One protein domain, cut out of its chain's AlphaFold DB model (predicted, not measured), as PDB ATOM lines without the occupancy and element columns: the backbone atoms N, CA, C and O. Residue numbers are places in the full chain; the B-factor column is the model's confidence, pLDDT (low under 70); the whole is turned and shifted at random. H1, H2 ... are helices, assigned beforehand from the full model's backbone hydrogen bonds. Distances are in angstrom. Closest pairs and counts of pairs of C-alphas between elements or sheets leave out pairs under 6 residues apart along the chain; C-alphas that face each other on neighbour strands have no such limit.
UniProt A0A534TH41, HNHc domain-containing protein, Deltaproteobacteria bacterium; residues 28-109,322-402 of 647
ATOM      1  N   ARG A  28      43.015  40.604  -8.858       55.38
ATOM      2  CA  ARG A  28      43.223  39.139  -8.946       55.38
ATOM      3  C   ARG A  28      44.062  38.726 -10.164       55.38
ATOM      4  O   ARG A  28      44.801  37.750 -10.078       55.38
ATOM      5  N   ASP A  29      43.970  39.464 -11.268       55.69
ATOM      6  CA  ASP A  29      44.721  39.188 -12.494       55.69
ATOM      7  C   ASP A  29      46.154  39.756 -12.500       55.69
ATOM      8  O   ASP A  29      47.008  39.234 -13.220       55.69
ATOM      9  N   GLU A  30      46.458  40.754 -11.667       58.84
ATOM     10  CA  GLU A  30      47.816  41.285 -11.472       58.84
ATOM     11  C   GLU A  30      48.649  40.351 -10.587       58.84
ATOM     12  O   GLU A  30      49.798  40.049 -10.909       58.84
ATOM     13  N   LEU A  31      48.035  39.783  -9.541       58.88
ATOM     14  CA  LEU A  31      48.654  38.782  -8.659       58.88
ATOM     15  C   LEU A  31      49.155  37.538  -9.408       58.88
ATOM     16  O   LEU A  31      50.168  36.950  -9.035       58.88
ATOM     17  N   ARG A  32      48.467  37.147 -10.488       56.19
ATOM     18  CA  ARG A  32      48.824  35.991 -11.331       56.19
ATOM     19  C   ARG A  32      50.103  36.195 -12.141       56.19
ATOM     20  O   ARG A  32      50.682  35.217 -12.619       56.19
ATOM     21  N   ARG A  33      50.515  37.451 -12.331       62.72
ATOM     22  CA  ARG A  33      51.688  37.836 -13.126       62.72
ATOM     23  C   ARG A  33      52.923  38.108 -12.275       62.72
ATOM     24  O   ARG A  33      53.988  38.255 -12.864       62.72
ATOM     25  N   LEU A  34      52.788  38.127 -10.944       66.19
ATOM     26  CA  LEU A  34      53.908  38.395 -10.049       66.19
ATOM     27  C   LEU A  34      54.968  37.302 -10.153       66.19
ATOM     28  O   LEU A  34      54.679  36.100 -10.075       66.19
ATOM     29  N   ASP A  35      56.214  37.729 -10.285       71.94
ATOM     30  CA  ASP A  35      57.353  36.852 -10.112       71.94
ATOM     31  C   ASP A  35      57.586  36.527  -8.623       71.94
ATOM     32  O   ASP A  35      56.896  36.991  -7.711       71.94
ATOM     33  N   ARG A  36      58.565  35.661  -8.348       74.81
ATOM     34  CA  ARG A  36      58.855  35.204  -6.983       74.81
ATOM     35  C   ARG A  36      59.329  36.336  -6.058       74.81
ATOM     36  O   ARG A  36      59.074  36.264  -4.855       74.81
ATOM     37  N   ALA A  37      60.054  37.322  -6.581       74.75
ATOM     38  CA  ALA A  37      60.577  38.444  -5.808       74.75
ATOM     39  C   ALA A  37      59.475  39.464  -5.504       74.75
ATOM     40  O   ALA A  37      59.343  39.899  -4.360       74.75
ATOM     41  N   GLU A  38      58.624  39.758  -6.482       74.00
ATOM     42  CA  GLU A  38      57.442  40.602  -6.309       74.00
ATOM     43  C   GLU A  38      56.456  39.975  -5.308       74.00
ATOM     44  O   GLU A  38      56.011  40.628  -4.364       74.00
ATOM     45  N   ALA A  39      56.203  38.668  -5.429       74.31
ATOM     46  CA  ALA A  39      55.423  37.887  -4.471       74.31
ATOM     47  C   ALA A  39      55.974  37.992  -3.036       74.31
ATOM     48  O   ALA A  39      55.210  38.147  -2.080       74.31
ATOM     49  N   ALA A  40      57.300  37.924  -2.871       79.81
ATOM     50  CA  ALA A  40      57.936  38.078  -1.568       79.81
ATOM     51  C   ALA A  40      57.686  39.471  -0.982       79.81
ATOM     52  O   ALA A  40      57.292  39.564   0.181       79.81
ATOM     53  N   LEU A  41      57.873  40.532  -1.777       80.50
ATOM     54  CA  LEU A  41      57.659  41.924  -1.362       80.50
ATOM     55  C   LEU A  41      56.223  42.172  -0.893       80.50
ATOM     56  O   LEU A  41      56.023  42.752   0.175       80.50
ATOM     57  N   VAL A  42      55.237  41.677  -1.645       77.88
ATOM     58  CA  VAL A  42      53.814  41.812  -1.303       77.88
ATOM     59  C   VAL A  42      53.499  41.105   0.018       77.88
ATOM     60  O   VAL A  42      52.965  41.721   0.941       77.88
ATOM     61  N   VAL A  43      53.864  39.824   0.149       81.56
ATOM     62  CA  VAL A  43      53.583  39.029   1.361       81.56
ATOM     63  C   VAL A  43      54.254  39.635   2.589       81.56
ATOM     64  O   VAL A  43      53.631  39.743   3.642       81.56
ATOM     65  N   ASP A  44      55.507  40.063   2.452       85.00
ATOM     66  CA  ASP A  44      56.247  40.721   3.523       85.00
ATOM     67  C   ASP A  44      55.609  42.044   3.959       85.00
ATOM     68  O   ASP A  44      55.507  42.313   5.156       85.00
ATOM     69  N   GLY A  45      55.149  42.858   3.007       81.56
ATOM     70  CA  GLY A  45      54.450  44.107   3.297       81.56
ATOM     71  C   GLY A  45      53.193  43.893   4.131       81.56
ATOM     72  O   GLY A  45      53.009  44.550   5.159       81.56
ATOM     73  N   TYR A  46      52.364  42.922   3.744       83.25
ATOM     74  CA  TYR A  46      51.172  42.570   4.511       83.25
ATOM     75  C   TYR A  46      51.505  41.960   5.877       83.25
ATOM     76  O   TYR A  46      50.872  42.328   6.864       83.25
ATOM     77  N   LEU A  47      52.523  41.098   5.976       86.75
ATOM     78  CA  LEU A  47      52.983  40.568   7.265       86.75
ATOM     79  C   LEU A  47      53.398  41.692   8.222       86.75
ATOM     80  O   LEU A  47      52.993  41.679   9.381       86.75
ATOM     81  N   ARG A  48      54.137  42.701   7.745       83.50
ATOM     82  CA  ARG A  48      54.543  43.856   8.565       83.50
ATOM     83  C   ARG A  48      53.366  44.744   8.972       83.50
ATOM     84  O   ARG A  48      53.301  45.187  10.121       83.50
ATOM     85  N   ARG A  49      52.405  44.962   8.068       79.50
ATOM     86  CA  ARG A  49      51.155  45.678   8.378       79.50
ATOM     87  C   ARG A  49      50.361  44.958   9.469       79.50
ATOM     88  O   ARG A  49      49.945  45.592  10.436       79.50
ATOM     89  N   LEU A  50      50.198  43.642   9.350       83.81
ATOM     90  CA  LEU A  50      49.500  42.828  10.344       83.81
ATOM     91  C   LEU A  50      50.244  42.783  11.680       83.81
ATOM     92  O   LEU A  50      49.606  42.948  12.712       83.81
ATOM     93  N   SER A  51      51.576  42.660  11.686       83.00
ATOM     94  CA  SER A  51      52.379  42.783  12.913       83.00
ATOM     95  C   SER A  51      52.147  44.115  13.632       83.00
ATOM     96  O   SER A  51      52.074  44.155  14.856       83.00
ATOM     97  N   SER A  52      51.996  45.208  12.881       78.25
ATOM     98  CA  SER A  52      51.723  46.531  13.459       78.25
ATOM     99  C   SER A  52      50.316  46.601  14.071       78.25
ATOM    100  O   SER A  52      50.129  47.121  15.170       78.25
ATOM    101  N   GLN A  53      49.319  46.019  13.396       81.50
ATOM    102  CA  GLN A  53      47.954  45.901  13.925       81.50
ATOM    103  C   GLN A  53      47.890  44.997  15.167       81.50
ATOM    104  O   GLN A  53      47.188  45.313  16.127       81.50
ATOM    105  N   GLU A  54      48.658  43.905  15.181       85.56
ATOM    106  CA  GLU A  54      48.798  43.001  16.324       85.56
ATOM    107  C   GLU A  54      49.338  43.740  17.554       85.56
ATOM    108  O   GLU A  54      48.737  43.666  18.631       85.56
ATOM    109  N   ALA A  55      50.398  44.538  17.378       80.50
ATOM    110  CA  ALA A  55      50.988  45.338  18.446       80.50
ATOM    111  C   ALA A  55      49.984  46.344  19.038       80.50
ATOM    112  O   ALA A  55      49.861  46.442  20.265       80.50
ATOM    113  N   ARG A  56      49.198  47.025  18.188       83.50
ATOM    114  CA  ARG A  56      48.121  47.936  18.620       83.50
ATOM    115  C   ARG A  56      47.078  47.212  19.475       83.50
ATOM    116  O   ARG A  56      46.750  47.672  20.569       83.50
ATOM    117  N   CYS A  57      46.604  46.045  19.043       87.50
ATOM    118  CA  CYS A  57      45.646  45.262  19.825       87.50
ATOM    119  C   CYS A  57      46.247  44.751  21.151       87.50
ATOM    120  O   CYS A  57      45.570  44.766  22.184       87.50
ATOM    121  N   ARG A  58      47.528  44.350  21.165       87.94
ATOM    122  CA  ARG A  58      48.233  43.968  22.404       87.94
ATOM    123  C   ARG A  58      48.338  45.124  23.390       87.94
ATOM    124  O   ARG A  58      48.254  44.882  24.593       87.94
ATOM    125  N   ARG A  59      48.494  46.359  22.909       87.06
ATOM    126  CA  ARG A  59      48.525  47.562  23.750       87.06
ATOM    127  C   ARG A  59      47.206  47.776  24.487       87.06
ATOM    128  O   ARG A  59      47.192  47.956  25.708       87.06
ATOM    129  N   VAL A  60      46.098  47.697  23.752       92.88
ATOM    130  CA  VAL A  60      44.741  47.792  24.305       92.88
ATOM    131  C   VAL A  60      44.512  46.690  25.339       92.88
ATOM    132  O   VAL A  60      44.120  46.972  26.474       92.88
ATOM    133  N   LEU A  61      44.841  45.440  24.990       95.25
ATOM    134  CA  LEU A  61      44.744  44.310  25.913       95.25
ATOM    135  C   LEU A  61      45.600  44.521  27.168       95.25
ATOM    136  O   LEU A  61      45.120  44.279  28.269       95.25
ATOM    137  N   GLY A  62      46.845  44.980  27.027       95.38
ATOM    138  CA  GLY A  62      47.746  45.233  28.151       95.38
ATOM    139  C   GLY A  62      47.234  46.328  29.089       95.38
ATOM    140  O   GLY A  62      47.335  46.185  30.306       95.38
ATOM    141  N   THR A  63      46.605  47.372  28.544       95.25
ATOM    142  CA  THR A  63      45.988  48.451  29.331       95.25
ATOM    143  C   THR A  63      44.825  47.931  30.174       95.25
ATOM    144  O   THR A  63      44.784  48.163  31.383       95.25
ATOM    145  N   LEU A  64      43.927  47.158  29.560       97.88
ATOM    146  CA  LEU A  64      42.813  46.504  30.251       97.88
ATOM    147  C   LEU A  64      43.303  45.483  31.289       97.88
ATOM    148  O   LEU A  64      42.824  45.455  32.423       97.88
ATOM    149  N   ALA A  65      44.289  44.664  30.916       97.88
ATOM    150  CA  ALA A  65      44.861  43.627  31.765       97.88
ATOM    151  C   ALA A  65      45.570  44.208  32.994       97.88
ATOM    152  O   ALA A  65      45.461  43.644  34.080       97.88
ATOM    153  N   SER A  66      46.272  45.333  32.846       96.81
ATOM    154  CA  SER A  66      46.934  46.039  33.949       96.81
ATOM    155  C   SER A  66      45.944  46.396  35.056       96.81
ATOM    156  O   SER A  66      46.124  46.013  36.216       96.81
ATOM    157  N   ASP A  67      44.842  47.051  34.693       97.12
ATOM    158  CA  ASP A  67      43.816  47.431  35.655       97.12
ATOM    159  C   ASP A  67      43.091  46.204  36.243       97.12
ATOM    160  O   ASP A  67      42.935  46.098  37.464       97.12
ATOM    161  N   PHE A  68      42.763  45.220  35.401       98.06
ATOM    162  CA  PHE A  68      42.157  43.955  35.815       98.06
ATOM    163  C   PHE A  68      42.997  43.203  36.862       98.06
ATOM    164  O   PHE A  68      42.469  42.720  37.872       98.06
ATOM    165  N   LEU A  69      44.312  43.096  36.642       97.44
ATOM    166  CA  LEU A  69      45.229  42.390  37.536       97.44
ATOM    167  C   LEU A  69      45.462  43.165  38.834       97.44
ATOM    168  O   LEU A  69      45.421  42.555  39.905       97.44
ATOM    169  N   ARG A  70      45.624  44.493  38.762       95.88
ATOM    170  CA  ARG A  70      45.772  45.361  39.941       95.88
ATOM    171  C   ARG A  70      44.577  45.244  40.887       95.88
ATOM    172  O   ARG A  70      44.766  45.135  42.095       95.88
ATOM    173  N   ARG A  71      43.355  45.204  40.344       95.69
ATOM    174  CA  ARG A  71      42.108  45.037  41.117       95.69
ATOM    175  C   ARG A  71      41.834  43.599  41.548       95.69
ATOM    176  O   ARG A  71      40.864  43.354  42.255       95.69
ATOM    177  N   ARG A  72      42.637  42.633  41.085       96.00
ATOM    178  CA  ARG A  72      42.364  41.192  41.213       96.00
ATOM    179  C   ARG A  72      40.938  40.832  40.768       96.00
ATOM    180  O   ARG A  72      40.281  39.980  41.365       96.00
ATOM    181  N   ALA A  73      40.476  41.462  39.688       96.44
ATOM    182  CA  ALA A  73      39.094  41.399  39.215       96.44
ATOM    183  C   ALA A  73      38.609  39.964  38.917       96.44
ATOM    184  O   ALA A  73      37.429  39.663  39.080       96.44
ATOM    185  N   HIS A  74      39.515  39.039  38.585       96.50
ATOM    186  CA  HIS A  74      39.202  37.614  38.423       96.50
ATOM    187  C   HIS A  74      38.464  36.990  39.627       96.50
ATOM    188  O   HIS A  74      37.580  36.168  39.398       96.50
ATOM    189  N   HIS A  75      38.739  37.412  40.872       95.44
ATOM    190  CA  HIS A  75      38.015  36.921  42.057       95.44
ATOM    191  C   HIS A  75      36.532  37.281  42.020       95.44
ATOM    192  O   HIS A  75      35.685  36.402  42.165       95.44
ATOM    193  N   THR A  76      36.219  38.545  41.724       95.00
ATOM    194  CA  THR A  76      34.828  39.008  41.579       95.00
ATOM    195  C   THR A  76      34.104  38.344  40.410       95.00
ATOM    196  O   THR A  76      32.888  38.220  40.422       95.00
ATOM    197  N   LEU A  77      34.854  37.845  39.422       96.62
ATOM    198  CA  LEU A  77      34.341  37.065  38.299       96.62
ATOM    199  C   LEU A  77      34.191  35.561  38.610       96.62
ATOM    200  O   LEU A  77      33.858  34.783  37.718       96.62
ATOM    201  N   GLY A  78      34.427  35.132  39.855       96.00
ATOM    202  CA  GLY A  78      34.294  33.738  40.296       96.00
ATOM    203  C   GLY A  78      35.518  32.851  40.030       96.00
ATOM    204  O   GLY A  78      35.460  31.635  40.232       96.00
ATOM    205  N   PHE A  79      36.645  33.429  39.603       96.81
ATOM    206  CA  PHE A  79      37.903  32.717  39.375       96.81
ATOM    207  C   PHE A  79      38.898  32.976  40.507       96.81
ATOM    208  O   PHE A  79      39.124  34.103  40.924       96.81
ATOM    209  N   VAL A  80      39.578  31.931  40.969       94.50
ATOM    210  CA  VAL A  80      40.621  32.057  42.007       94.50
ATOM    211  C   VAL A  80      41.994  32.337  41.403       94.50
ATOM    212  O   VAL A  80      42.852  32.938  42.039       94.50
ATOM    213  N   ARG A  81      42.227  31.864  40.176       92.81
ATOM    214  CA  ARG A  81      43.522  31.928  39.498       92.81
ATOM    215  C   ARG A  81      43.375  32.692  38.192       92.81
ATOM    216  O   ARG A  81      42.527  32.353  37.371       92.81
ATOM    217  N   VAL A  82      44.274  33.647  37.965       95.50
ATOM    218  CA  VAL A  82      44.368  34.401  36.702       95.50
ATOM    219  C   VAL A  82      44.521  33.472  35.496       95.50
ATOM    220  O   VAL A  82      43.936  33.736  34.458       95.50
ATOM    221  N   ASP A  83      45.280  32.380  35.623       92.25
ATOM    222  CA  ASP A  83      45.495  31.433  34.520       92.25
ATOM    223  C   ASP A  83      44.221  30.654  34.152       92.25
ATOM    224  O   ASP A  83      43.979  30.441  32.968       92.25
ATOM    225  N   ASP A  84      43.375  30.295  35.128       94.19
ATOM    226  CA  ASP A  84      42.082  29.653  34.842       94.19
ATOM    227  C   ASP A  84      41.140  30.651  34.139       94.19
ATOM    228  O   ASP A  84      40.525  30.307  33.133       94.19
ATOM    229  N   TYR A  85      41.099  31.911  34.602       96.81
ATOM    230  CA  TYR A  85      40.351  32.987  33.936       96.81
ATOM    231  C   TYR A  85      40.838  33.219  32.498       96.81
ATOM    232  O   TYR A  85      40.050  33.156  31.559       96.81
ATOM    233  N   ALA A  86      42.137  33.467  32.314       95.81
ATOM    234  CA  ALA A  86      42.717  33.812  31.020       95.81
ATOM    235  C   ALA A  86      42.520  32.690  29.994       95.81
ATOM    236  O   ALA A  86      42.142  32.963  28.855       95.81
ATOM    237  N   ARG A  87      42.705  31.426  30.394       92.56
ATOM    238  CA  ARG A  87      42.531  30.289  29.482       92.56
ATOM    239  C   ARG A  87      41.077  30.080  29.100       92.56
ATOM    240  O   ARG A  87      40.797  29.866  27.926       92.56
ATOM    241  N   GLU A  88      40.170  30.144  30.072       94.81
ATOM    242  CA  GLU A  88      38.753  29.875  29.832       94.81
ATOM    243  C   GLU A  88      38.063  31.022  29.086       94.81
ATOM    244  O   GLU A  88      37.293  30.784  28.161       94.81
ATOM    245  N   ARG A  89      38.342  32.273  29.476       94.31
ATOM    246  CA  ARG A  89      37.626  33.461  28.987       94.31
ATOM    247  C   ARG A  89      38.304  34.152  27.819       94.31
ATOM    248  O   ARG A  89      37.610  34.683  26.959       94.31
ATOM    249  N   LEU A  90      39.636  34.169  27.802       93.06
ATOM    250  CA  LEU A  90      40.418  34.879  26.789       93.06
ATOM    251  C   LEU A  90      41.112  33.923  25.811       93.06
ATOM    252  O   LEU A  90      41.601  34.365  24.784       93.06
ATOM    253  N   GLY A  91      41.198  32.620  26.096       90.38
ATOM    254  CA  GLY A  91      42.002  31.707  25.278       90.38
ATOM    255  C   GLY A  91      43.502  32.029  25.299       90.38
ATOM    256  O   GLY A  91      44.222  31.632  24.389       90.38
ATOM    257  N   LEU A  92      43.972  32.735  26.333       89.50
ATOM    258  CA  LEU A  92      45.372  33.100  26.547       89.50
ATOM    259  C   LEU A  92      45.930  32.362  27.764       89.50
ATOM    260  O   LEU A  92      45.194  31.984  28.675       89.50
ATOM    261  N   SER A  93      47.247  32.198  27.841       87.88
ATOM    262  CA  SER A  93      47.869  31.809  29.109       87.88
ATOM    263  C   SER A  93      47.840  32.968  30.110       87.88
ATOM    264  O   SER A  93      47.944  34.140  29.736       87.88
ATOM    265  N   GLY A  94      47.791  32.659  31.411       90.62
ATOM    266  CA  GLY A  94      47.897  33.693  32.447       90.62
ATOM    267  C   GLY A  94      49.188  34.515  32.326       90.62
ATOM    268  O   GLY A  94      49.174  35.722  32.554       90.62
ATOM    269  N   ARG A  95      50.283  33.883  31.879       89.56
ATOM    270  CA  ARG A  95      51.571  34.548  31.635       89.56
ATOM    271  C   ARG A  95      51.504  35.549  30.482       89.56
ATOM    272  O   ARG A  95      52.142  36.590  30.574       89.56
ATOM    273  N   GLU A  96      50.777  35.255  29.408       89.62
ATOM    274  CA  GLU A  96      50.596  36.205  28.301       89.62
ATOM    275  C   GLU A  96      49.811  37.434  28.758       89.62
ATOM    276  O   GLU A  96      50.254  38.553  28.510       89.62
ATOM    277  N   LEU A  97      48.719  37.236  29.506       94.38
ATOM    278  CA  LEU A  97      47.929  38.335  30.071       94.38
ATOM    279  C   LEU A  97      48.768  39.209  31.022       94.38
ATOM    280  O   LEU A  97      48.769  40.434  30.920       94.38
ATOM    281  N   GLN A  98      49.536  38.574  31.912       94.94
ATOM    282  CA  GLN A  98      50.447  39.255  32.839       94.94
ATOM    283  C   GLN A  98      51.586  39.972  32.116       94.94
ATOM    284  O   GLN A  98      51.923  41.096  32.474       94.94
ATOM    285  N   SER A  99      52.177  39.346  31.096       91.69
ATOM    286  CA  SER A  99      53.218  39.982  30.292       91.69
ATOM    287  C   SER A  99      52.674  41.213  29.581       91.69
ATOM    288  O   SER A  99      53.414  42.180  29.447       91.69
ATOM    289  N   ALA A 100      51.416  41.186  29.131       92.06
ATOM    290  CA  ALA A 100      50.824  42.332  28.469       92.06
ATOM    291  C   ALA A 100      50.598  43.509  29.418       92.06
ATOM    292  O   ALA A 100      50.983  44.631  29.099       92.06
ATOM    293  N   ALA A 101      50.066  43.237  30.610       95.38
ATOM    294  CA  ALA A 101      49.968  44.227  31.675       95.38
ATOM    295  C   ALA A 101      51.338  44.801  32.063       95.38
ATOM    296  O   ALA A 101      51.505  46.014  32.093       95.38
ATOM    297  N   CYS A 102      52.329  43.933  32.284       95.06
ATOM    298  CA  CYS A 102      53.671  44.322  32.717       95.06
ATOM    299  C   CYS A 102      54.360  45.261  31.721       95.06
ATOM    300  O   CYS A 102      54.976  46.240  32.136       95.06
ATOM    301  N   VAL A 103      54.229  44.995  30.414       92.56
ATOM    302  CA  VAL A 103      54.771  45.879  29.371       92.56
ATOM    303  C   VAL A 103      54.139  47.260  29.444       92.56
ATOM    304  O   VAL A 103      54.861  48.249  29.498       92.56
ATOM    305  N   ILE A 104      52.812  47.335  29.518       92.94
ATOM    306  CA  ILE A 104      52.115  48.621  29.592       92.94
ATOM    307  C   ILE A 104      52.423  49.362  30.891       92.94
ATOM    308  O   ILE A 104      52.666  50.564  30.855       92.94
ATOM    309  N   ASP A 105      52.475  48.665  32.024       93.88
ATOM    310  CA  ASP A 105      52.850  49.255  33.310       93.88
ATOM    311  C   ASP A 105      54.259  49.853  33.271       93.88
ATOM    312  O   ASP A 105      54.450  50.977  33.733       93.88
ATOM    313  N   GLY A 106      55.223  49.136  32.684       93.69
ATOM    314  CA  GLY A 106      56.599  49.610  32.537       93.69
ATOM    315  C   GLY A 106      56.716  50.823  31.614       93.69
ATOM    316  O   GLY A 106      57.418  51.776  31.938       93.69
ATOM    317  N   LEU A 107      55.986  50.829  30.494       93.44
ATOM    318  CA  LEU A 107      56.016  51.934  29.532       93.44
ATOM    319  C   LEU A 107      55.436  53.247  30.086       93.44
ATOM    320  O   LEU A 107      55.834  54.312  29.624       93.44
ATOM    321  N   ARG A 108      54.559  53.223  31.105       90.56
ATOM    322  CA  ARG A 108      54.004  54.462  31.698       90.56
ATOM    323  C   ARG A 108      55.067  55.397  32.278       90.56
ATOM    324  O   ARG A 108      54.835  56.599  32.332       90.56
ATOM    325  N   GLY A 109      56.198  54.856  32.731       91.31
ATOM    326  CA  GLY A 109      57.326  55.637  33.246       91.31
ATOM    327  C   GLY A 109      58.403  55.948  32.204       91.31
ATOM    328  O   GLY A 109      59.426  56.514  32.568       91.31
ATOM    329  N   VAL A 322      43.317  43.319   4.218       56.09
ATOM    330  CA  VAL A 322      43.440  44.783   4.045       56.09
ATOM    331  C   VAL A 322      43.121  45.576   5.327       56.09
ATOM    332  O   VAL A 322      43.867  46.490   5.677       56.09
ATOM    333  N   GLU A 323      42.090  45.214   6.091       57.34
ATOM    334  CA  GLU A 323      41.785  45.808   7.408       57.34
ATOM    335  C   GLU A 323      41.284  44.722   8.371       57.34
ATOM    336  O   GLU A 323      40.094  44.428   8.449       57.34
ATOM    337  N   ALA A 324      42.207  44.100   9.110       62.25
ATOM    338  CA  ALA A 324      41.876  43.012  10.034       62.25
ATOM    339  C   ALA A 324      41.219  43.505  11.335       62.25
ATOM    340  O   ALA A 324      40.451  42.777  11.972       62.25
ATOM    341  N   VAL A 325      41.538  44.739  11.738       67.06
ATOM    342  CA  VAL A 325      41.183  45.312  13.040       67.06
ATOM    343  C   VAL A 325      40.218  46.489  12.870       67.06
ATOM    344  O   VAL A 325      40.521  47.395  12.092       67.06
ATOM    345  N   PRO A 326      39.098  46.528  13.619       71.56
ATOM    346  CA  PRO A 326      38.214  47.691  13.655       71.56
ATOM    347  C   PRO A 326      38.958  48.982  14.031       71.56
ATOM    348  O   PRO A 326      39.801  48.988  14.933       71.56
ATOM    349  N   GLN A 327      38.642  50.099  13.366       67.31
ATOM    350  CA  GLN A 327      39.318  51.386  13.601       67.31
ATOM    351  C   GLN A 327      39.184  51.876  15.053       67.31
ATOM    352  O   GLN A 327      40.076  52.560  15.558       67.31
ATOM    353  N   ASP A 328      38.117  51.476  15.741       78.06
ATOM    354  CA  ASP A 328      37.754  51.852  17.104       78.06
ATOM    355  C   ASP A 328      38.312  50.925  18.197       78.06
ATOM    356  O   ASP A 328      37.978  51.117  19.364       78.06
ATOM    357  N   VAL A 329      39.197  49.968  17.873       85.25
ATOM    358  CA  VAL A 329      39.781  49.049  18.874       85.25
ATOM    359  C   VAL A 329      40.437  49.781  20.051       85.25
ATOM    360  O   VAL A 329      40.353  49.313  21.185       85.25
ATOM    361  N   ASP A 330      41.042  50.949  19.809       87.19
ATOM    362  CA  ASP A 330      41.666  51.757  20.865       87.19
ATOM    363  C   ASP A 330      40.645  52.243  21.899       87.19
ATOM    364  O   ASP A 330      40.973  52.300  23.083       87.19
ATOM    365  N   ARG A 331      39.389  52.482  21.491       91.25
ATOM    366  CA  ARG A 331      38.324  52.951  22.389       91.25
ATOM    367  C   ARG A 331      37.960  51.939  23.470       91.25
ATOM    368  O   ARG A 331      37.369  52.286  24.488       91.25
ATOM    369  N   LEU A 332      38.329  50.668  23.292       92.31
ATOM    370  CA  LEU A 332      38.162  49.661  24.341       92.31
ATOM    371  C   LEU A 332      38.959  50.019  25.607       92.31
ATOM    372  O   LEU A 332      38.561  49.603  26.698       92.31
ATOM    373  N   ALA A 333      40.046  50.786  25.476       92.06
ATOM    374  CA  ALA A 333      40.883  51.249  26.579       92.06
ATOM    375  C   ALA A 333      40.441  52.600  27.187       92.06
ATOM    376  O   ALA A 333      41.050  53.042  28.164       92.06
ATOM    377  N   ASP A 334      39.378  53.226  26.679       92.69
ATOM    378  CA  ASP A 334      38.868  54.495  27.214       92.69
ATOM    379  C   ASP A 334      38.205  54.279  28.584       92.69
ATOM    380  O   ASP A 334      37.501  53.291  28.790       92.69
ATOM    381  N   ASP A 335      38.406  55.185  29.542       92.69
ATOM    382  CA  ASP A 335      37.763  55.147  30.869       92.69
ATOM    383  C   ASP A 335      37.876  53.797  31.613       92.69
ATOM    384  O   ASP A 335      36.999  53.403  32.388       92.69
ATOM    385  N   VAL A 336      38.986  53.073  31.422       93.31
ATOM    386  CA  VAL A 336      39.255  51.780  32.089       93.31
ATOM    387  C   VAL A 336      39.132  51.892  33.609       93.31
ATOM    388  O   VAL A 336      38.634  50.977  34.263       93.31
ATOM    389  N   ALA A 337      39.504  53.043  34.176       90.31
ATOM    390  CA  ALA A 337      39.371  53.317  35.601       90.31
ATOM    391  C   ALA A 337      37.919  53.173  36.109       90.31
ATOM    392  O   ALA A 337      37.718  52.669  37.213       90.31
ATOM    393  N   ALA A 338      36.917  53.526  35.303       93.00
ATOM    394  CA  ALA A 338      35.504  53.465  35.675       93.00
ATOM    395  C   ALA A 338      34.849  52.097  35.408       93.00
ATOM    396  O   ALA A 338      33.719  51.858  35.832       93.00
ATOM    397  N   CYS A 339      35.529  51.183  34.709       94.31
ATOM    398  CA  CYS A 339      34.957  49.890  34.347       94.31
ATOM    399  C   CYS A 339      34.818  48.958  35.558       94.31
ATOM    400  O   CYS A 339      35.761  48.770  36.330       94.31
ATOM    401  N   ASP A 340      33.662  48.303  35.675       94.00
ATOM    402  CA  ASP A 340      33.500  47.162  36.574       94.00
ATOM    403  C   ASP A 340      34.247  45.915  36.026       94.00
ATOM    404  O   ASP A 340      34.587  45.848  34.836       94.00
ATOM    405  N   PRO A 341      34.508  44.890  36.859       95.75
ATOM    406  CA  PRO A 341      35.157  43.648  36.431       95.75
ATOM    407  C   PRO A 341      34.502  42.930  35.237       95.75
ATOM    408  O   PRO A 341      35.206  42.343  34.414       95.75
ATOM    409  N   HIS A 342      33.173  42.975  35.106       95.69
ATOM    410  CA  HIS A 342      32.457  42.355  33.987       95.69
ATOM    411  C   HIS A 342      32.637  43.150  32.690       95.69
ATOM    412  O   HIS A 342      32.701  42.568  31.607       95.69
ATOM    413  N   ALA A 343      32.701  44.477  32.776       95.44
ATOM    414  CA  ALA A 343      33.007  45.362  31.664       95.44
ATOM    415  C   ALA A 343      34.451  45.165  31.191       95.44
ATOM    416  O   ALA A 343      34.674  45.070  29.984       95.44
ATOM    417  N   LEU A 344      35.403  45.007  32.121       96.69
ATOM    418  CA  LEU A 344      36.783  44.638  31.796       96.69
ATOM    419  C   LEU A 344      36.849  43.282  31.076       96.69
ATOM    420  O   LEU A 344      37.513  43.191  30.048       96.69
ATOM    421  N   ASP A 345      36.120  42.253  31.539       97.00
ATOM    422  CA  ASP A 345      36.030  40.960  30.836       97.00
ATOM    423  C   ASP A 345      35.515  41.113  29.400       97.00
ATOM    424  O   ASP A 345      36.132  40.601  28.466       97.00
ATOM    425  N   ARG A 346      34.407  41.840  29.203       95.75
ATOM    426  CA  ARG A 346      33.842  42.077  27.862       95.75
ATOM    427  C   ARG A 346      34.837  42.792  26.948       95.75
ATOM    428  O   ARG A 346      35.033  42.365  25.813       95.75
ATOM    429  N   ARG A 347      35.492  43.847  27.438       96.69
ATOM    430  CA  ARG A 347      36.456  44.638  26.659       96.69
ATOM    431  C   ARG A 347      37.736  43.862  26.352       96.69
ATOM    432  O   ARG A 347      38.216  43.927  25.226       96.69
ATOM    433  N   MET A 348      38.255  43.074  27.298       96.88
ATOM    434  CA  MET A 348      39.402  42.194  27.042       96.88
ATOM    435  C   MET A 348      39.063  41.124  26.005       96.88
ATOM    436  O   MET A 348      39.865  40.889  25.107       96.88
ATOM    437  N   ARG A 349      37.871  40.514  26.068       94.25
ATOM    438  CA  ARG A 349      37.416  39.568  25.036       94.25
ATOM    439  C   ARG A 349      37.295  40.223  23.663       94.25
ATOM    440  O   ARG A 349      37.724  39.623  22.687       94.25
ATOM    441  N   ALA A 350      36.792  41.455  23.583       92.12
ATOM    442  CA  ALA A 350      36.745  42.209  22.330       92.12
ATOM    443  C   ALA A 350      38.152  42.508  21.774       92.12
ATOM    444  O   ALA A 350      38.402  42.297  20.587       92.12
ATOM    445  N   ALA A 351      39.098  42.916  22.628       92.94
ATOM    446  CA  ALA A 351      40.491  43.139  22.231       92.94
ATOM    447  C   ALA A 351      41.169  41.841  21.750       92.94
ATOM    448  O   ALA A 351      41.899  41.842  20.761       92.94
ATOM    449  N   VAL A 352      40.889  40.715  22.410       91.62
ATOM    450  CA  VAL A 352      41.366  39.393  21.986       91.62
ATOM    451  C   VAL A 352      40.703  38.935  20.688       91.62
ATOM    452  O   VAL A 352      41.378  38.352  19.849       91.62
ATOM    453  N   HIS A 353      39.418  39.222  20.469       87.94
ATOM    454  CA  HIS A 353      38.760  38.941  19.188       87.94
ATOM    455  C   HIS A 353      39.447  39.691  18.045       87.94
ATOM    456  O   HIS A 353      39.737  39.097  17.009       87.94
ATOM    457  N   ALA A 354      39.790  40.964  18.262       87.62
ATOM    458  CA  ALA A 354      40.573  41.743  17.308       87.62
ATOM    459  C   ALA A 354      41.972  41.141  17.073       87.62
ATOM    460  O   ALA A 354      42.388  41.032  15.921       87.62
ATOM    461  N   LEU A 355      42.669  40.683  18.125       87.12
ATOM    462  CA  LEU A 355      43.935  39.941  17.985       87.12
ATOM    463  C   LEU A 355      43.762  38.667  17.152       87.12
ATOM    464  O   LEU A 355      44.533  38.445  16.227       87.12
ATOM    465  N   HIS A 356      42.735  37.862  17.425       85.75
ATOM    466  CA  HIS A 356      42.488  36.614  16.704       85.75
ATOM    467  C   HIS A 356      42.246  36.834  15.204       85.75
ATOM    468  O   HIS A 356      42.725  36.042  14.390       85.75
ATOM    469  N   ARG A 357      41.563  37.923  14.816       84.00
ATOM    470  CA  ARG A 357      41.400  38.283  13.394       84.00
ATOM    471  C   ARG A 357      42.745  38.536  12.715       84.00
ATOM    472  O   ARG A 357      42.937  38.093  11.585       84.00
ATOM    473  N   VAL A 358      43.671  39.204  13.405       84.56
ATOM    474  CA  VAL A 358      45.037  39.446  12.912       84.56
ATOM    475  C   VAL A 358      45.840  38.146  12.868       84.56
ATOM    476  O   VAL A 358      46.453  37.836  11.848       84.56
ATOM    477  N   ASP A 359      45.798  37.355  13.940       85.56
ATOM    478  CA  ASP A 359      46.535  36.096  14.093       85.56
ATOM    479  C   ASP A 359      46.190  35.076  13.002       85.56
ATOM    480  O   ASP A 359      47.080  34.413  12.464       85.56
ATOM    481  N   TRP A 360      44.912  34.960  12.631       82.31
ATOM    482  CA  TRP A 360      44.491  34.097  11.525       82.31
ATOM    483  C   TRP A 360      45.156  34.499  10.196       82.31
ATOM    484  O   TRP A 360      45.694  33.650   9.481       82.31
ATOM    485  N   GLN A 361      45.194  35.795   9.887       83.88
ATOM    486  CA  GLN A 361      45.791  36.305   8.646       83.88
ATOM    487  C   GLN A 361      47.310  36.177   8.653       83.88
ATOM    488  O   GLN A 361      47.902  35.756   7.655       83.88
ATOM    489  N   LEU A 362      47.929  36.474   9.802       86.94
ATOM    490  CA  LEU A 362      49.341  36.220  10.038       86.94
ATOM    491  C   LEU A 362      49.651  34.752   9.763       86.94
ATOM    492  O   LEU A 362      50.537  34.485   8.965       86.94
ATOM    493  N   GLY A 363      48.905  33.802  10.333       85.56
ATOM    494  CA  GLY A 363      49.117  32.367  10.120       85.56
ATOM    495  C   GLY A 363      49.144  31.957   8.648       85.56
ATOM    496  O   GLY A 363      50.056  31.240   8.228       85.56
ATOM    497  N   ARG A 364      48.211  32.476   7.841       82.44
ATOM    498  CA  ARG A 364      48.129  32.186   6.401       82.44
ATOM    499  C   ARG A 364      49.328  32.712   5.617       82.44
ATOM    500  O   ARG A 364      49.938  31.968   4.846       82.44
ATOM    501  N   LEU A 365      49.703  33.972   5.837       86.44
ATOM    502  CA  LEU A 365      50.850  34.584   5.159       86.44
ATOM    503  C   LEU A 365      52.189  34.022   5.660       86.44
ATOM    504  O   LEU A 365      53.110  33.812   4.874       86.44
ATOM    505  N   LEU A 366      52.282  33.716   6.955       88.50
ATOM    506  CA  LEU A 366      53.428  33.062   7.582       88.50
ATOM    507  C   LEU A 366      53.646  31.660   7.006       88.50
ATOM    508  O   LEU A 366      54.786  31.277   6.753       88.50
ATOM    509  N   ARG A 367      52.569  30.908   6.752       84.69
ATOM    510  CA  ARG A 367      52.664  29.613   6.075       84.69
ATOM    511  C   ARG A 367      53.185  29.783   4.649       84.69
ATOM    512  O   ARG A 367      54.126  29.092   4.276       84.69
ATOM    513  N   LEU A 368      52.639  30.733   3.884       82.00
ATOM    514  CA  LEU A 368      53.089  31.003   2.515       82.00
ATOM    515  C   LEU A 368      54.580  31.362   2.459       82.00
ATOM    516  O   LEU A 368      55.335  30.784   1.677       82.00
ATOM    517  N   ILE A 369      55.013  32.315   3.289       85.06
ATOM    518  CA  ILE A 369      56.394  32.794   3.256       85.06
ATOM    519  C   ILE A 369      57.385  31.703   3.695       85.06
ATOM    520  O   ILE A 369      58.501  31.646   3.169       85.06
ATOM    521  N   LEU A 370      56.966  30.822   4.616       84.44
ATOM    522  CA  LEU A 370      57.733  29.668   5.074       84.44
ATOM    523  C   LEU A 370      57.816  28.581   3.996       84.44
ATOM    524  O   LEU A 370      58.923  28.219   3.599       84.44
ATOM    525  N   ASP A 371      56.673  28.106   3.495       78.56
ATOM    526  CA  ASP A 371      56.583  26.989   2.547       78.56
ATOM    527  C   ASP A 371      57.295  27.331   1.217       78.56
ATOM    528  O   ASP A 371      57.991  26.495   0.641       78.56
ATOM    529  N   CYS A 372      57.213  28.586   0.752       77.25
ATOM    530  CA  CYS A 372      57.915  29.059  -0.452       77.25
ATOM    531  C   CYS A 372      59.348  29.575  -0.196       77.25
ATOM    532  O   CYS A 372      60.045  29.989  -1.136       77.25
ATOM    533  N   ARG A 373      59.794  29.588   1.068       80.56
ATOM    534  CA  ARG A 373      61.083  30.144   1.519       80.56
ATOM    535  C   ARG A 373      61.355  31.560   0.991       80.56
ATOM    536  O   ARG A 373      62.490  31.887   0.641       80.56
ATOM    537  N   LEU A 374      60.325  32.405   0.903       82.31
ATOM    538  CA  LEU A 374      60.449  33.758   0.337       82.31
ATOM    539  C   LEU A 374      61.301  34.675   1.227       82.31
ATOM    540  O   LEU A 374      61.937  35.595   0.725       82.31
ATOM    541  N   TYR A 375      61.404  34.372   2.527       80.00
ATOM    542  CA  TYR A 375      62.247  35.108   3.475       80.00
ATOM    543  C   TYR A 375      63.736  35.161   3.079       80.00
ATOM    544  O   TYR A 375      64.438  36.098   3.461       80.00
ATOM    545  N   VAL A 376      64.221  34.188   2.298       77.62
ATOM    546  CA  VAL A 376      65.614  34.143   1.816       77.62
ATOM    547  C   VAL A 376      65.904  35.288   0.839       77.62
ATOM    548  O   VAL A 376      67.024  35.789   0.812       77.62
ATOM    549  N   LEU A 377      64.902  35.750   0.083       79.62
ATOM    550  CA  LEU A 377      65.059  36.847  -0.882       79.62
ATOM    551  C   LEU A 377      65.329  38.197  -0.207       79.62
ATOM    552  O   LEU A 377      65.880  39.096  -0.829       79.62
ATOM    553  N   PHE A 378      65.014  38.314   1.082       79.19
ATOM    554  CA  PHE A 378      65.350  39.473   1.908       79.19
ATOM    555  C   PHE A 378      66.689  39.322   2.647       79.19
ATOM    556  O   PHE A 378      66.986  40.112   3.539       79.19
ATOM    557  N   GLY A 379      67.479  38.288   2.338       76.94
ATOM    558  CA  GLY A 379      68.783  38.045   2.960       76.94
ATOM    559  C   GLY A 379      68.733  37.376   4.339       76.94
ATOM    560  O   GLY A 379      69.767  37.257   4.995       76.94
ATOM    561  N   PHE A 380      67.570  36.903   4.806       75.12
ATOM    562  CA  PHE A 380      67.493  36.167   6.072       75.12
ATOM    563  C   PHE A 380      67.909  34.707   5.888       75.12
ATOM    564  O   PHE A 380      67.254  33.942   5.180       75.12
ATOM    565  N   ALA A 381      68.953  34.292   6.611       74.94
ATOM    566  CA  ALA A 381      69.456  32.915   6.586       74.94
ATOM    567  C   ALA A 381      68.458  31.882   7.143       74.94
ATOM    568  O   ALA A 381      68.506  30.710   6.776       74.94
ATOM    569  N   SER A 382      67.534  32.297   8.019       79.31
ATOM    570  CA  SER A 382      66.548  31.399   8.623       79.31
ATOM    571  C   SER A 382      65.189  32.066   8.833       79.31
ATOM    572  O   SER A 382      65.095  33.271   9.085       79.31
ATOM    573  N   TRP A 383      64.141  31.239   8.827       80.12
ATOM    574  CA  TRP A 383      62.784  31.593   9.249       80.12
ATOM    575  C   TRP A 383      62.753  32.271  10.625       80.12
ATOM    576  O   TRP A 383      62.102  33.295  10.819       80.12
ATOM    577  N   SER A 384      63.488  31.707  11.587       74.88
ATOM    578  CA  SER A 384      63.516  32.206  12.963       74.88
ATOM    579  C   SER A 384      64.055  33.631  13.038       74.88
ATOM    580  O   SER A 384      63.531  34.429  13.815       74.88
ATOM    581  N   THR A 385      65.079  33.938  12.235       73.25
ATOM    582  CA  THR A 385      65.645  35.286  12.117       73.25
ATOM    583  C   THR A 385      64.656  36.220  11.426       73.25
ATOM    584  O   THR A 385      64.385  37.290  11.949       73.25
ATOM    585  N   TYR A 386      64.054  35.801  10.310       81.50
ATOM    586  CA  TYR A 386      63.061  36.608   9.596       81.50
ATOM    587  C   TYR A 386      61.904  37.047  10.507       81.50
ATOM    588  O   TYR A 386      61.667  38.238  10.680       81.50
ATOM    589  N   VAL A 387      61.221  36.105  11.162       82.00
ATOM    590  CA  VAL A 387      60.045  36.425  11.991       82.00
ATOM    591  C   VAL A 387      60.418  37.307  13.185       82.00
ATOM    592  O   VAL A 387      59.699  38.247  13.514       82.00
ATOM    593  N   ARG A 388      61.544  37.017  13.843       74.81
ATOM    594  CA  ARG A 388      61.946  37.752  15.044       74.81
ATOM    595  C   ARG A 388      62.388  39.169  14.722       74.81
ATOM    596  O   ARG A 388      61.956  40.100  15.389       74.81
ATOM    597  N   GLU A 389      63.261  39.298  13.732       75.06
ATOM    598  CA  GLU A 389      63.955  40.551  13.459       75.06
ATOM    599  C   GLU A 389      63.160  41.454  12.527       75.06
ATOM    600  O   GLU A 389      63.199  42.668  12.673       75.06
ATOM    601  N   ARG A 390      62.400  40.872  11.594       80.56
ATOM    602  CA  ARG A 390      61.623  41.645  10.626       80.56
ATOM    603  C   ARG A 390      60.175  41.864  11.042       80.56
ATOM    604  O   ARG A 390      59.622  42.915  10.742       80.56
ATOM    605  N   LEU A 391      59.551  40.879  11.696       79.75
ATOM    606  CA  LEU A 391      58.134  40.955  12.076       79.75
ATOM    607  C   LEU A 391      57.913  41.269  13.558       79.75
ATOM    608  O   LEU A 391      56.776  41.527  13.943       79.75
ATOM    609  N   GLY A 392      58.954  41.209  14.397       74.62
ATOM    610  CA  GLY A 392      58.849  41.440  15.844       74.62
ATOM    611  C   GLY A 392      58.086  40.352  16.615       74.62
ATOM    612  O   GLY A 392      57.871  40.485  17.823       74.62
ATOM    613  N   ILE A 393      57.698  39.262  15.942       75.81
ATOM    614  CA  ILE A 393      56.905  38.162  16.501       75.81
ATOM    615  C   ILE A 393      57.846  37.062  17.011       75.81
ATOM    616  O   ILE A 393      58.919  36.797  16.466       75.81
ATOM    617  N   SER A 394      57.452  36.367  18.079       75.00
ATOM    618  CA  SER A 394      58.235  35.226  18.553       75.00
ATOM    619  C   SER A 394      58.168  34.057  17.557       75.00
ATOM    620  O   SER A 394      57.103  33.717  17.040       75.00
ATOM    621  N   THR A 395      59.284  33.349  17.352       75.69
ATOM    622  CA  THR A 395      59.323  32.134  16.512       75.69
ATOM    623  C   THR A 395      58.295  31.086  16.963       75.69
ATOM    624  O   THR A 395      57.773  30.329  16.149       75.69
ATOM    625  N   ARG A 396      57.984  31.038  18.269       70.31
ATOM    626  CA  ARG A 396      56.957  30.149  18.831       70.31
ATOM    627  C   ARG A 396      55.564  30.551  18.363       70.31
ATOM    628  O   ARG A 396      54.831  29.681  17.918       70.31
ATOM    629  N   THR A 397      55.213  31.828  18.489       78.31
ATOM    630  CA  THR A 397      53.910  32.353  18.065       78.31
ATOM    631  C   THR A 397      53.715  32.105  16.577       78.31
ATOM    632  O   THR A 397      52.743  31.468  16.199       78.31
ATOM    633  N   ALA A 398      54.695  32.465  15.744       82.12
ATOM    634  CA  ALA A 398      54.605  32.224  14.308       82.12
ATOM    635  C   ALA A 398      54.491  30.730  13.964       82.12
ATOM    636  O   ALA A 398      53.673  30.352  13.133       82.12
ATOM    637  N   GLY A 399      55.243  29.861  14.650       79.88
ATOM    638  CA  GLY A 399      55.112  28.411  14.486       79.88
ATOM    639  C   GLY A 399      53.740  27.870  14.908       79.88
ATOM    640  O   GLY A 399      53.217  26.978  14.249       79.88
ATOM    641  N   LEU A 400      53.137  28.413  15.974       77.62
ATOM    642  CA  LEU A 400      51.778  28.056  16.393       77.62
ATOM    643  C   LEU A 400      50.744  28.488  15.350       77.62
ATOM    644  O   LEU A 400      49.900  27.675  14.994       77.62
ATOM    645  N   LEU A 401      50.841  29.711  14.825       83.25
ATOM    646  CA  LEU A 401      49.929  30.214  13.794       83.25
ATOM    647  C   LEU A 401      50.030  29.401  12.495       83.25
ATOM    648  O   LEU A 401      49.005  29.025  11.933       83.25
ATOM    649  N   VAL A 402      51.245  29.041  12.065       83.50
ATOM    650  CA  VAL A 402      51.457  28.137  10.919       83.50
ATOM    651  C   VAL A 402      50.874  26.749  11.191       83.50
ATOM    652  O   VAL A 402      50.235  26.168  10.318       83.50
TER     653      VAL A 402
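What this domain is: This is residues 28 to 109 and 322 to 402 of the 647 residues of the protein "HNHc domain-containing protein" of Deltaproteobacteria bacterium (UniProt A0A534TH41). Two long helices, H2 and H7, lie side by side, run opposite ways and form the core of an elongated domain; shorter helices cross one side of this pair in two groups, H4 and H5 toward one end, H9 and H10 toward the other. H6 packs on the other side of the pair, while H3 and H1 lie at opposite ends of the long axis. Look for 163 printed residues with ten named helices, H1 to H10 in that order along the chain, and no named strand: the class is all helix. The whole is only just compact, close to loose, with a radius of gyration of the C-alphas of 18.0 A and spans of 56 by 32 by 29 A.

How they stand to each other: Start at H1, residues 28 to 31, which touches no helix; it is only just apart from H2, residues 36 to 70, their closest C-alphas being 8.0 A apart. H2 is one of two hubs, touching five helices; the other is H7, residues 341 to 371, also touching five. These two touch, closest at the C-alphas of Leu 61 and Ala 351, 5.7 A, at a shallow tilt of 20 degrees, opposite ways. After H2 comes H3, residues 73 to 76, which only just touches H7, with 3 pairs of C-alphas within 8 A, the closest being Ala 73 and Pro 341 at 5.3 A. Next look at H4, residues 82 to 90: it touches H7, with C-alphas Leu 90 and Arg 349 closest at 5.8 A, only just about perpendicular at 72 degrees. H5, residues 94 to 107, touches residues 58 to 69 of H2 about perpendicular, at 87 degrees, closest at the C-alphas of Ser 66 and Ala 101, 4.2 A. H5 and H7 are apart. Past the cut, H6, residues 329 to 333, touches H2, closest at C-alphas Val 60 and Ala 333, 5.7 A, and touches H7, closest at Leu 332 and Arg 347, 5.8 A. After H7, H8, residues 374 to 378, touches residues 36 to 40 of H2, with C-alphas Ala 40 and Leu 374 closest at 5.3 A. H9, residues 383 to 391, touches H2 at a steep tilt of 68 degrees, only just short of about perpendicular, closest at C-alphas Arg 48 and Leu 391, 5.8 A. H10, residues 395 to 402, touches H7 about perpendicular, at 83 degrees, with C-alphas Gly 363 and Leu 401 closest at 4.3 A. The helix packing is mostly crossed: of 7 touching pairs given a tilt, 1 is shallow. In H2, H4, H5, H9 and H10 every O i to N i+4 pair is within hydrogen-bond range, in H7 26 of 27; H6 and H8 each have 0 of 1, with 2 of 2 O i to N i+3 pairs within range, and H1 and H3 are too short for an O i to N i+4 pair.

Where its parts are: Find C-alpha 28 at (43.223, 39.139, -8.946), where H1 begins. H2 runs 49.8 A from C-alpha 36 to C-alpha 70 at (45.772, 45.361, 39.941). H5 measures 20.2 A, and H7 43.4 A from C-alpha 341 at (35.157, 43.648, 36.431). H10 ends at C-alpha 402.

The domain as a whole: The C-alphas of Arg 33 and Thr 76 are the two farthest apart, 57.3 A. Residues 110 to 321 are not printed; C-alphas 109 and 322 stand 34.1 A apart across this cut. Of the links printed whole, H6 to H7 is short and the others are tight. Mean pLDDT of the printed part is 85.2, with residues 28 to 34, 322 to 325 and 327 under 70.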